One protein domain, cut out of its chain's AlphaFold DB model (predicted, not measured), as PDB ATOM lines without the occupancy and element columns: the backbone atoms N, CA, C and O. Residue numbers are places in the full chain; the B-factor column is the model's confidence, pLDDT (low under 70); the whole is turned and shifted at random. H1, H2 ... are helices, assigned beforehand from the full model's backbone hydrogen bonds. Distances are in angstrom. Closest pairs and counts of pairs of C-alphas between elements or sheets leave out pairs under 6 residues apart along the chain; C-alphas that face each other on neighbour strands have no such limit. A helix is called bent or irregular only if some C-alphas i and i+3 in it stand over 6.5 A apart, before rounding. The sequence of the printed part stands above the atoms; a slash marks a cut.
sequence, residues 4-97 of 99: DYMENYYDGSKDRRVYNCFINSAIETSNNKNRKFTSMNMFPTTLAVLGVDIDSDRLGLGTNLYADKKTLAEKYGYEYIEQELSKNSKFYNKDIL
ATOM      1  N   ASP A   4      95.679 117.118 161.325       88.62
ATOM      2  CA  ASP A   4      94.691 116.799 162.353       88.62
ATOM      3  C   ASP A   4      94.154 118.087 162.987       88.62
ATOM      4  O   ASP A   4      92.953 118.245 163.195       88.62
ATOM      5  N   TYR A   5      95.026 119.067 163.238       85.31
ATOM      6  CA  TYR A   5      94.601 120.381 163.719       85.31
ATOM      7  C   TYR A   5      93.686 121.092 162.712       85.31
ATOM      8  O   TYR A   5      92.692 121.706 163.092       85.31
ATOM      9  N   MET A   6      93.997 121.022 161.418       84.81
ATOM     10  CA  MET A   6      93.174 121.682 160.404       84.81
ATOM     11  C   MET A   6      91.808 121.011 160.273       84.81
ATOM     12  O   MET A   6      90.802 121.706 160.242       84.81
ATOM     13  N   GLU A   7      91.755 119.684 160.259       86.06
ATOM     14  CA  GLU A   7      90.493 118.949 160.160       86.06
ATOM     15  C   GLU A   7      89.578 119.202 161.368       86.06
ATOM     16  O   GLU A   7      88.373 119.381 161.207       86.06
ATOM     17  N   ASN A   8      90.152 119.300 162.571       92.06
ATOM     18  CA  ASN A   8      89.378 119.485 163.798       92.06
ATOM     19  C   ASN A   8      88.957 120.939 164.076       92.06
ATOM     20  O   ASN A   8      87.988 121.155 164.805       92.06
ATOM     21  N   TYR A   9      89.681 121.938 163.554       87.62
ATOM     22  CA  TYR A   9      89.500 123.340 163.964       87.62
ATOM     23  C   TYR A   9      89.234 124.330 162.825       87.62
ATOM     24  O   TYR A   9      88.908 125.486 163.106       87.62
ATOM     25  N   TYR A  10      89.359 123.934 161.558       87.88
ATOM     26  CA  TYR A  10      89.075 124.813 160.425       87.88
ATOM     27  C   TYR A  10      87.743 124.448 159.762       87.88
ATOM     28  O   TYR A  10      87.577 123.382 159.182       87.88
ATOM     29  N   ASP A  11      86.797 125.382 159.816       88.19
ATOM     30  CA  ASP A  11      85.412 125.211 159.356       88.19
ATOM     31  C   ASP A  11      85.202 125.472 157.852       88.19
ATOM     32  O   ASP A  11      84.069 125.467 157.371       88.19
ATOM     33  N   GLY A  12      86.269 125.749 157.098       86.81
ATOM     34  CA  GLY A  12      86.178 126.044 155.666       86.81
ATOM     35  C   GLY A  12      85.558 127.402 155.320       86.81
ATOM     36  O   GLY A  12      85.408 127.709 154.141       86.81
ATOM     37  N   SER A  13      85.222 128.250 156.300       90.25
ATOM     38  CA  SER A  13      84.498 129.512 156.064       90.25
ATOM     39  C   SER A  13      85.306 130.581 155.316       90.25
ATOM     40  O   SER A  13      84.739 131.551 154.806       90.25
ATOM     41  N   LYS A  14      86.637 130.442 155.255       82.94
ATOM     42  CA  LYS A  14      87.551 131.389 154.593       82.94
ATOM     43  C   LYS A  14      88.710 130.673 153.946       82.94
ATOM     44  O   LYS A  14      89.360 129.903 154.637       82.94
ATOM     45  N   ASP A  15      89.074 131.025 152.718       83.25
ATOM     46  CA  ASP A  15      90.246 130.452 152.047       83.25
ATOM     47  C   ASP A  15      91.502 130.470 152.926       83.25
ATOM     48  O   ASP A  15      91.895 131.507 153.480       83.25
ATOM     49  N   ARG A  16      92.180 129.321 152.997       80.44
ATOM     50  CA  ARG A  16      93.482 129.209 153.650       80.44
ATOM     51  C   ARG A  16      94.492 130.119 152.952       80.44
ATOM     52  O   ARG A  16      94.651 130.091 151.733       80.44
ATOM     53  N   ARG A  17      95.238 130.890 153.745       78.75
ATOM     54  CA  ARG A  17      96.301 131.776 153.256       78.75
ATOM     55  C   ARG A  17      97.584 131.559 154.036       78.75
ATOM     56  O   ARG A  17      97.563 131.240 155.221       78.75
ATOM     57  N   VAL A  18      98.706 131.747 153.355       81.88
ATOM     58  CA  VAL A  18     100.025 131.768 153.988       81.88
ATOM     59  C   VAL A  18     100.250 133.159 154.573       81.88
ATOM     60  O   VAL A  18     100.145 134.159 153.859       81.88
ATOM     61  N   TYR A  19     100.559 133.219 155.867       86.19
ATOM     62  CA  TYR A  19     101.049 134.439 156.498       86.19
ATOM     63  C   TYR A  19     102.519 134.649 156.131       86.19
ATOM     64  O   TYR A  19     103.320 133.726 156.246       86.19
ATOM     65  N   ASN A  20     102.866 135.860 155.695       88.56
ATOM     66  CA  ASN A  20     104.237 136.246 155.377       88.56
ATOM     67  C   ASN A  20     104.546 137.560 156.095       88.56
ATOM     68  O   ASN A  20     103.721 138.474 156.087       88.56
ATOM     69  N   CYS A  21     105.726 137.646 156.702       91.75
ATOM     70  CA  CYS A  21     106.195 138.820 157.428       91.75
ATOM     71  C   CYS A  21     107.689 139.002 157.175       91.75
ATOM     72  O   CYS A  21     108.453 138.042 157.274       91.75
ATOM     73  N   PHE A  22     108.088 140.230 156.856       93.06
ATOM     74  CA  PHE A  22     109.481 140.616 156.670       93.06
ATOM     75  C   PHE A  22     109.858 141.571 157.800       93.06
ATOM     76  O   PHE A  22     109.206 142.596 157.989       93.06
ATOM     77  N   ILE A  23     110.883 141.212 158.568       94.44
ATOM     78  CA  ILE A  23     111.365 141.972 159.724       94.44
ATOM     79  C   ILE A  23     112.785 142.439 159.404       94.44
ATOM     80  O   ILE A  23     113.547 141.683 158.806       94.44
ATOM     81  N   ASN A  24     113.134 143.664 159.809       95.75
ATOM     82  CA  ASN A  24     114.426 144.302 159.518       95.75
ATOM     83  C   ASN A  24     114.701 144.453 158.013       95.75
ATOM     84  O   ASN A  24     115.811 144.206 157.546       95.75
ATOM     85  N   SER A  25     113.673 144.842 157.257       96.00
ATOM     86  CA  SER A  25     113.835 145.182 155.845       96.00
ATOM     87  C   SER A  25     114.786 146.367 155.683       96.00
ATOM     88  O   SER A  25     114.641 147.371 156.377       96.00
ATOM     89  N   ALA A  26     115.725 146.263 154.744       97.19
ATOM     90  CA  ALA A  26     116.618 147.352 154.348       97.19
ATOM     91  C   ALA A  26     115.900 148.440 153.527       97.19
ATOM     92  O   ALA A  26     116.440 149.526 153.333       97.19
ATOM     93  N   ILE A  27     114.690 148.143 153.043       94.44
ATOM     94  CA  ILE A  27     113.857 149.039 152.239       94.44
ATOM     95  C   ILE A  27     112.453 149.178 152.835       94.44
ATOM     96  O   ILE A  27     111.912 148.236 153.422       94.44
ATOM     97  N   GLU A  28     111.835 150.338 152.642       93.38
ATOM     98  CA  GLU A  28     110.442 150.592 153.018       93.38
ATOM     99  C   GLU A  28     109.512 150.479 151.803       93.38
ATOM    100  O   GLU A  28     109.930 150.642 150.657       93.38
ATOM    101  N   THR A  29     108.229 150.193 152.040       93.31
ATOM    102  CA  THR A  29     107.217 150.149 150.977       93.31
ATOM    103  C   THR A  29     105.824 150.483 151.504       93.31
ATOM    104  O   THR A  29     105.470 150.162 152.642       93.31
ATOM    105  N   SER A  30     104.990 151.062 150.641       91.44
ATOM    106  CA  SER A  30     103.542 151.172 150.848       91.44
ATOM    107  C   SER A  30     102.784 149.907 150.411       91.44
ATOM    108  O   SER A  30     101.640 149.694 150.822       91.44
ATOM    109  N   ASN A  31     103.421 149.019 149.638       89.31
ATOM    110  CA  ASN A  31     102.845 147.793 149.080       89.31
ATOM    111  C   ASN A  31     102.907 146.608 150.063       89.31
ATOM    112  O   ASN A  31     103.393 145.527 149.742       89.31
ATOM    113  N   ASN A  32     102.403 146.792 151.283       85.12
ATOM    114  CA  ASN A  32     102.567 145.830 152.384       85.12
ATOM    115  C   ASN A  32     101.341 144.939 152.667       85.12
ATOM    116  O   ASN A  32     101.393 144.066 153.533       85.12
ATOM    117  N   LYS A  33     100.229 145.134 151.951       88.75
ATOM    118  CA  LYS A  33      98.975 144.397 152.165       88.75
ATOM    119  C   LYS A  33      98.192 144.204 150.873       88.75
ATOM    120  O   LYS A  33      98.362 144.952 149.917       88.75
ATOM    121  N   ASN A  34      97.297 143.218 150.867       90.19
ATOM    122  CA  ASN A  34      96.317 142.963 149.799       90.19
ATOM    123  C   ASN A  34      96.892 142.715 148.388       90.19
ATOM    124  O   ASN A  34      96.141 142.732 147.413       90.19
ATOM    125  N   ARG A  35      98.193 142.428 148.269       93.31
ATOM    126  CA  ARG A  35      98.808 141.957 147.022       93.31
ATOM    127  C   ARG A  35      98.256 140.574 146.661       93.31
ATOM    128  O   ARG A  35      98.062 139.734 147.544       93.31
ATOM    129  N   LYS A  36      98.053 140.299 145.368       94.25
ATOM    130  CA  LYS A  36      97.867 138.917 144.879       94.25
ATOM    131  C   LYS A  36      99.238 138.371 144.489       94.25
ATOM    132  O   LYS A  36      99.940 139.008 143.710       94.25
ATOM    133  N   PHE A  37      99.656 137.233 145.032       94.25
ATOM    134  CA  PHE A  37     101.016 136.723 144.840       94.25
ATOM    135  C   PHE A  37     101.087 135.199 144.915       94.25
ATOM    136  O   PHE A  37     100.160 134.533 145.366       94.25
ATOM    137  N   THR A  38     102.213 134.664 144.455       93.62
ATOM    138  CA  THR A  38     102.548 133.236 144.456       93.62
ATOM    139  C   THR A  38     103.849 133.011 145.226       93.62
ATOM    140  O   THR A  38     104.561 133.966 145.544       93.62
ATOM    141  N   SER A  39     104.209 131.755 145.490       93.50
ATOM    142  CA  SER A  39     105.504 131.403 146.094       93.50
ATOM    143  C   SER A  39     106.699 131.947 145.300       93.50
ATOM    144  O   SER A  39     107.687 132.371 145.894       93.50
ATOM    145  N   MET A  40     106.583 132.039 143.970       95.56
ATOM    146  CA  MET A  40     107.636 132.560 143.087       95.56
ATOM    147  C   MET A  40     107.998 134.021 143.384       95.56
ATOM    148  O   MET A  40     109.106 134.453 143.085       95.56
ATOM    149  N   ASN A  41     107.092 134.794 143.988       96.31
ATOM    150  CA  ASN A  41     107.356 136.178 144.378       96.31
ATOM    151  C   ASN A  41     108.311 136.299 145.571       96.31
ATOM    152  O   ASN A  41     108.923 137.353 145.738       96.31
ATOM    153  N   MET A  42     108.454 135.254 146.391       96.12
ATOM    154  CA  MET A  42     109.259 135.333 147.611       96.12
ATOM    155  C   MET A  42     110.737 135.518 147.305       96.12
ATOM    156  O   MET A  42     111.367 136.346 147.942       96.12
ATOM    157  N   PHE A  43     111.270 134.854 146.278       97.00
ATOM    158  CA  PHE A  43     112.684 134.983 145.925       97.00
ATOM    159  C   PHE A  43     113.115 136.434 145.615       97.00
ATOM    160  O   PHE A  43     113.964 136.957 146.341       97.00
ATOM    161  N   PRO A  44     112.522 137.138 144.627       97.75
ATOM    162  CA  PRO A  44     112.886 138.533 144.377       97.75
ATOM    163  C   PRO A  44     112.519 139.462 145.542       97.75
ATOM    164  O   PRO A  44     113.241 140.415 145.801       97.75
ATOM    165  N   THR A  45     111.440 139.188 146.283       97.06
ATOM    166  CA  THR A  45     111.070 140.024 147.440       97.06
ATOM    167  C   THR A  45     112.093 139.911 148.565       97.06
ATOM    168  O   THR A  45     112.486 140.922 149.128       97.06
ATOM    169  N   THR A  46     112.561 138.702 148.879       97.00
ATOM    170  CA  THR A  46     113.574 138.482 149.916       97.00
ATOM    171  C   THR A  46     114.874 139.199 149.573       97.00
ATOM    172  O   THR A  46     115.436 139.856 150.441       97.00
ATOM    173  N   LEU A  47     115.334 139.126 148.321       97.75
ATOM    174  CA  LEU A  47     116.532 139.848 147.886       97.75
ATOM    175  C   LEU A  47     116.361 141.369 148.015       97.75
ATOM    176  O   LEU A  47     117.226 142.028 148.589       97.75
ATOM    177  N   ALA A  48     115.227 141.910 147.566       97.12
ATOM    178  CA  ALA A  48     114.940 143.338 147.682       97.12
ATOM    179  C   ALA A  48     114.887 143.803 149.147       97.12
ATOM    180  O   ALA A  48     115.491 144.808 149.506       97.12
ATOM    181  N   VAL A  49     114.225 143.035 150.019       96.88
ATOM    182  CA  VAL A  49     114.154 143.287 151.471       96.88
ATOM    183  C   VAL A  49     115.540 143.251 152.127       96.88
ATOM    184  O   VAL A  49     115.765 143.955 153.109       96.88
ATOM    185  N   LEU A  50     116.490 142.484 151.582       97.56
ATOM    186  CA  LEU A  50     117.895 142.477 152.013       97.56
ATOM    187  C   LEU A  50     118.724 143.643 151.436       97.56
ATOM    188  O   LEU A  50     119.907 143.750 151.744       97.56
ATOM    189  N   GLY A  51     118.125 144.515 150.621       96.94
ATOM    190  CA  GLY A  51     118.781 145.682 150.026       96.94
ATOM    191  C   GLY A  51     119.490 145.402 148.700       96.94
ATOM    192  O   GLY A  51     120.288 146.224 148.255       96.94
ATOM    193  N   VAL A  52     119.228 144.255 148.066       97.88
ATOM    194  CA  VAL A  52     119.739 143.963 146.721       97.88
ATOM    195  C   VAL A  52     118.906 144.716 145.691       97.88
ATOM    196  O   VAL A  52     117.680 144.595 145.680       97.88
ATOM    197  N   ASP A  53     119.576 145.444 144.800       94.94
ATOM    198  CA  ASP A  53     118.928 146.065 143.649       94.94
ATOM    199  C   ASP A  53     118.627 145.011 142.573       94.94
ATOM    200  O   ASP A  53     119.479 144.187 142.227       94.94
ATOM    201  N   ILE A  54     117.389 144.999 142.080       94.88
ATOM    202  CA  ILE A  54     116.898 144.010 141.119       94.88
ATOM    203  C   ILE A  54     116.387 144.751 139.899       94.88
ATOM    204  O   ILE A  54     115.304 145.343 139.926       94.88
ATOM    205  N   ASP A  55     117.104 144.603 138.788       91.00
ATOM    206  CA  ASP A  55     116.685 145.164 137.514       91.00
ATOM    207  C   ASP A  55     115.246 144.745 137.181       91.00
ATOM    208  O   ASP A  55     114.900 143.566 137.038       91.00
ATOM    209  N   SER A  56     114.380 145.750 137.037       93.50
ATOM    210  CA  SER A  56     112.957 145.613 136.721       93.50
ATOM    211  C   SER A  56     112.065 144.965 137.794       93.50
ATOM    212  O   SER A  56     110.916 144.634 137.474       93.50
ATOM    213  N   ASP A  57     112.532 144.763 139.029       96.94
ATOM    214  CA  ASP A  57     111.744 144.176 140.130       96.94
ATOM    215  C   ASP A  57     111.192 142.766 139.842       96.94
ATOM    216  O   ASP A  57     110.148 142.346 140.364       96.94
ATOM    217  N   ARG A  58     111.848 142.016 138.950       96.56
ATOM    218  CA  ARG A  58     111.365 140.714 138.482       96.56
ATOM    219  C   ARG A  58     112.513 139.755 138.223       96.56
ATOM    220  O   ARG A  58     113.402 140.048 137.437       96.56
ATOM    221  N   LEU A  59     112.420 138.570 138.820       96.56
ATOM    222  CA  LEU A  59     113.321 137.447 138.577       96.56
ATOM    223  C   LEU A  59     112.480 136.228 138.203       96.56
ATOM    224  O   LEU A  59     111.636 135.773 138.981       96.56
ATOM    225  N   GLY A  60     112.668 135.738 136.976       94.44
ATOM    226  CA  GLY A  60     111.792 134.728 136.387       94.44
ATOM    227  C   GLY A  60     110.323 135.174 136.409       94.44
ATOM    228  O   GLY A  60     109.970 136.282 135.998       94.44
ATOM    229  N   LEU A  61     109.447 134.309 136.921       95.94
ATOM    230  CA  LEU A  61     108.016 134.596 137.070       95.94
ATOM    231  C   LEU A  61     107.694 135.412 138.336       95.94
ATOM    232  O   LEU A  61     106.609 135.993 138.447       95.94
ATOM    233  N   GLY A  62     108.645 135.499 139.268       97.38
ATOM    234  CA  GLY A  62     108.521 136.221 140.526       97.38
ATOM    235  C   GLY A  62     108.637 137.730 140.353       97.38
ATOM    236  O   GLY A  62     109.468 138.228 139.606       97.38
ATOM    237  N   THR A  63     107.816 138.481 141.074       97.56
ATOM    238  CA  THR A  63     107.887 139.953 141.178       97.56
ATOM    239  C   THR A  63     108.171 140.333 142.617       97.56
ATOM    240  O   THR A  63     107.540 139.757 143.507       97.56
ATOM    241  N   ASN A  64     109.066 141.293 142.825       97.38
ATOM    242  CA  ASN A  64     109.278 141.922 144.121       97.38
ATOM    243  C   ASN A  64     107.950 142.511 144.635       97.38
ATOM    244  O   ASN A  64     107.336 143.347 143.972       97.38
ATOM    245  N   LEU A  65     107.483 142.061 145.801       96.44
ATOM    246  CA  LEU A  65     106.222 142.519 146.392       96.44
ATOM    247  C   LEU A  65     106.309 143.935 146.970       96.44
ATOM    248  O   LEU A  65     105.267 144.553 147.181       96.44
ATOM    249  N   TYR A  66     107.516 144.451 147.204       95.62
ATOM    250  CA  TYR A  66     107.722 145.814 147.695       95.62
ATOM    251  C   TYR A  66     107.683 146.849 146.562       95.62
ATOM    252  O   TYR A  66     107.484 148.033 146.827       95.62
ATOM    253  N   ALA A  67     107.788 146.411 145.306       94.94
ATOM    254  CA  ALA A  67     107.728 147.272 144.135       94.94
ATOM    255  C   ALA A  67     106.293 147.591 143.697       94.94
ATOM    256  O   ALA A  67     105.384 146.770 143.852       94.94
ATOM    257  N   ASP A  68     106.108 148.729 143.024       94.62
ATOM    258  CA  ASP A  68     104.828 149.121 142.406       94.62
ATOM    259  C   ASP A  68     104.451 148.249 141.200       94.62
ATOM    260  O   ASP A  68     103.323 148.266 140.695       94.62
ATOM    261  N   LYS A  69     105.401 147.445 140.720       95.81
ATOM    262  CA  LYS A  69     105.180 146.519 139.621       95.81
ATOM    263  C   LYS A  69     104.148 145.465 140.015       95.81
ATOM    264  O   LYS A  69     104.309 144.738 140.995       95.81
ATOM    265  N   LYS A  70     103.109 145.327 139.188       97.06
ATOM    266  CA  LYS A  70     102.100 144.273 139.345       97.06
ATOM    267  C   LYS A  70     102.743 142.888 139.263       97.06
ATOM    268  O   LYS A  70     103.538 142.608 138.353       97.06
ATOM    269  N   THR A  71     102.347 142.000 140.168       97.25
ATOM    270  CA  THR A  71     102.661 140.576 140.052       97.25
ATOM    271  C   THR A  71     101.942 139.985 138.838       97.25
ATOM    272  O   THR A  71     101.009 140.581 138.288       97.25
ATOM    273  N   LEU A  72     102.343 138.785 138.406       97.56
ATOM    274  CA  LEU A  72     101.566 138.081 137.379       97.56
ATOM    275  C   LEU A  72     100.141 137.814 137.870       97.56
ATOM    276  O   LEU A  72      99.197 138.042 137.119       97.56
ATOM    277  N   ALA A  73      99.981 137.407 139.133       96.62
ATOM    278  CA  ALA A  73      98.679 137.113 139.731       96.62
ATOM    279  C   ALA A  73      97.755 138.339 139.776       96.62
ATOM    280  O   ALA A  73      96.543 138.209 139.626       96.62
ATOM    281  N   GLU A  74      98.310 139.537 139.937       97.62
ATOM    282  CA  GLU A  74      97.555 140.792 139.866       97.62
ATOM    283  C   GLU A  74      97.170 141.164 138.439       97.62
ATOM    284  O   GLU A  74      96.099 141.724 138.219       97.62
ATOM    285  N   LYS A  75      98.049 140.880 137.474       97.56
ATOM    286  CA  LYS A  75      97.831 141.239 136.073       97.56
ATOM    287  C   LYS A  75      96.863 140.290 135.367       97.56
ATOM    288  O   LYS A  75      96.060 140.752 134.566       97.56
ATOM    289  N   TYR A  76      96.960 138.996 135.651       97.69
ATOM    290  CA  TYR A  76      96.291 137.950 134.878       97.69
ATOM    291  C   TYR A  76      95.343 137.070 135.700       97.69
ATOM    292  O   TYR A  76      94.511 136.379 135.126       97.69
ATOM    293  N   GLY A  77      95.420 137.114 137.034       97.25
ATOM    294  CA  GLY A  77      94.665 136.210 137.902       97.25
ATOM    295  C   GLY A  77      95.318 134.832 138.046       97.25
ATOM    296  O   GLY A  77      96.191 134.453 137.269       97.25
ATOM    297  N   TYR A  78      94.917 134.093 139.084       95.50
ATOM    298  CA  TYR A  78      95.509 132.787 139.398       95.50
ATOM    299  C   TYR A  78      95.124 131.708 138.384       95.50
ATOM    300  O   TYR A  78      95.995 130.967 137.950       95.50
ATOM    301  N   GLU A  79      93.858 131.664 137.964       96.75
ATOM    302  CA  GLU A  79      93.340 130.653 137.028       96.75
ATOM    303  C   GLU A  79      94.076 130.680 135.686       96.75
ATOM    304  O   GLU A  79      94.518 129.645 135.196       96.75
ATOM    305  N   TYR A  80      94.276 131.875 135.122       97.50
ATOM    306  CA  TYR A  80      95.016 132.034 133.874       97.50
ATOM    307  C   TYR A  80      96.477 131.604 134.017       97.50
ATOM    308  O   TYR A  80      97.014 130.923 133.150       97.50
ATOM    309  N   ILE A  81      97.135 131.996 135.113       96.75
ATOM    310  CA  ILE A  81      98.531 131.613 135.355       96.75
ATOM    311  C   ILE A  81      98.652 130.104 135.467       96.75
ATOM    312  O   ILE A  81      99.540 129.540 134.839       96.75
ATOM    313  N   GLU A  82      97.768 129.468 136.232       95.31
ATOM    314  CA  GLU A  82      97.755 128.017 136.369       95.31
ATOM    315  C   GLU A  82      97.611 127.369 134.993       95.31
ATOM    316  O   GLU A  82      98.480 126.604 134.593       95.31
ATOM    317  N   GLN A  83      96.606 127.782 134.214       97.12
ATOM    318  CA  GLN A  83      96.378 127.275 132.863       97.12
ATOM    319  C   GLN A  83      97.611 127.407 131.957       97.12
ATOM    320  O   GLN A  83      97.911 126.485 131.199       97.12
ATOM    321  N   GLU A  84      98.313 128.543 131.991       95.56
ATOM    322  CA  GLU A  84      99.518 128.754 131.185       95.56
ATOM    323  C   GLU A  84     100.701 127.910 131.676       95.56
ATOM    324  O   GLU A  84     101.426 127.344 130.856       95.56
ATOM    325  N   LEU A  85     100.884 127.782 132.992       93.31
ATOM    326  CA  LEU A  85     101.969 126.998 133.585       93.31
ATOM    327  C   LEU A  85     101.745 125.486 133.470       93.31
ATOM    328  O   LEU A  85     102.720 124.742 133.417       93.31
ATOM    329  N   SER A  86     100.495 125.025 133.369       95.00
ATOM    330  CA  SER A  86     100.178 123.609 133.134       95.00
ATOM    331  C   SER A  86     100.487 123.145 131.704       95.00
ATOM    332  O   SER A  86     100.382 121.952 131.409       95.00
ATOM    333  N   LYS A  87     100.810 124.055 130.773       95.25
ATOM    334  CA  LYS A  87     101.029 123.688 129.369       95.25
ATOM    335  C   LYS A  87     102.297 122.859 129.209       95.25
ATOM    336  O   LYS A  87     103.383 123.246 129.627       95.25
ATOM    337  N   ASN A  88     102.167 121.746 128.493       93.44
ATOM    338  CA  ASN A  88     103.312 120.954 128.076       93.44
ATOM    339  C   ASN A  88     104.033 121.629 126.897       93.44
ATOM    340  O   ASN A  88     103.417 121.969 125.882       93.44
ATOM    341  N   SER A  89     105.349 121.797 127.019       93.38
ATOM    342  CA  SER A  89     106.179 122.345 125.949       93.38
ATOM    343  C   SER A  89     106.789 121.217 125.124       93.38
ATOM    344  O   SER A  89     107.725 120.549 125.554       93.38
ATOM    345  N   LYS A  90     106.294 121.042 123.891       94.88
ATOM    346  CA  LYS A  90     106.868 120.076 122.937       94.88
ATOM    347  C   LYS A  90     108.348 120.342 122.661       94.88
ATOM    348  O   LYS A  90     109.112 119.396 122.538       94.88
ATOM    349  N   PHE A  91     108.731 121.619 122.587       95.06
ATOM    350  CA  PHE A  91     110.125 122.037 122.430       95.06
ATOM    351  C   PHE A  91     110.971 121.611 123.632       95.06
ATOM    352  O   PHE A  91     112.035 121.036 123.466       95.06
ATOM    353  N   TYR A  92     110.480 121.842 124.854       93.44
ATOM    354  CA  TYR A  92     111.204 121.441 126.059       93.44
ATOM    355  C   TYR A  92     111.427 119.925 126.101       93.44
ATOM    356  O   TYR A  92     112.553 119.487 126.315       93.44
ATOM    357  N   ASN A  93     110.387 119.129 125.835       95.31
ATOM    358  CA  ASN A  93     110.513 117.671 125.879       95.31
ATOM    359  C   ASN A  93     111.485 117.169 124.805       95.31
ATOM    360  O   ASN A  93     112.437 116.468 125.123       95.31
ATOM    361  N   LYS A  94     111.306 117.603 123.553       95.88
ATOM    362  CA  LYS A  94     112.093 117.093 122.429       95.88
ATOM    363  C   LYS A  94     113.533 117.605 122.426       95.88
ATOM    364  O   LYS A  94     114.459 116.840 122.182       95.88
ATOM    365  N   ASP A  95     113.713 118.910 122.618       96.56
ATOM    366  CA  ASP A  95     114.968 119.596 122.308       96.56
ATOM    367  C   ASP A  95     115.814 119.893 123.562       96.56
ATOM    368  O   ASP A  95     117.009 120.153 123.433       96.56
ATOM    369  N   ILE A  96     115.227 119.843 124.771       95.31
ATOM    370  CA  ILE A  96     115.954 120.030 126.045       95.31
ATOM    371  C   ILE A  96     116.057 118.725 126.843       95.31
ATOM    372  O   ILE A  96     117.157 118.363 127.253       95.31
ATOM    373  N   LEU A  97     114.940 118.027 127.075       94.44
ATOM    374  CA  LEU A  97     114.934 116.748 127.801       94.44
ATOM    375  C   LEU A  97     115.385 115.566 126.926       94.44
ATOM    376  O   LEU A  97     116.027 114.654 127.439       94.44
TER     377      LEU A  97
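This is residues 4 to 97 of the 99 residues of an uncharacterized protein of Clostridium sp. AF34-13 (UniProt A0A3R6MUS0). A compact body, made largely of loops around the helix H2, with the short H3 also in it but apart from H2, has two arms that stick out from it: residues 4 to 17, with H1 at the tip, and residues 83 to 97, with H5 at the tip. H4 stands at the root of the second arm, with residues 83 to 85 already in the free stretch. The printed part has 94 residues with five named helices, in the order H1, H2, H3, H4, H5, and no named strand. The class is all helix, though under half of the residues, 38 of 94, are in named elements. The whole is loose, with a radius of gyration of the C-alphas of 16.8 A, and only just flat, spanning 44 by 42 by 23 A.

H1, residues 4 to 9, stands free. H2, residues 39 to 49, has its centre 7.8 A from the mean of the C-alphas and is apart from H1. After it, residues 58 to 59 pair antiparallel with residues 62 to 63, stretches too short to be named. H3, residues 72 to 76, is apart from H2. H4, residues 78 to 85, is close to H3 but not clearly touching, with the closest C-alphas, those of Ala 73 and Ile 81, 7.0 A apart. H5, residues 90 to 97, is apart from H4 and stands free, its centre 26.6 A from the mean of the C-alphas. In H1, H3 and H4 every O i to N i+4 pair is within hydrogen-bond range; in H2 it is 5 of 7 and in H5 3 of 4.

H1 begins at C-alpha 4, at (94.691, 116.799, 162.353). H2, the longest helix, measures 15.7 A from C-alpha 39, at (105.504, 131.403, 146.094), to C-alpha 49; it is neither bent nor irregular, but only just: C-alphas 40 and 43 are 6.3 A apart. H3 runs from Leu 72 to Tyr 76. H4 measures 10.4 A from Tyr 78 to Leu 85. H5 measures 10.0 A and ends at C-alpha 97, at (114.934, 116.748, 127.801); it too is only just neither bent nor irregular, with C-alphas 94 and 97 6.1 A apart.

The two C-alphas farthest apart, those of Tyr 9 and Asp 95, are 49.0 A from each other. Without the stretches that stand free, 65 residues span 34 by 25 by 17 A. The links H1 to H2, 29 residues, and H2 to H3, 22 residues, are long; H3 to H4 and H4 to H5 are tight. The printed part has no cut. The mean pLDDT of the printed part is 93.5, and no printed residue is under 70.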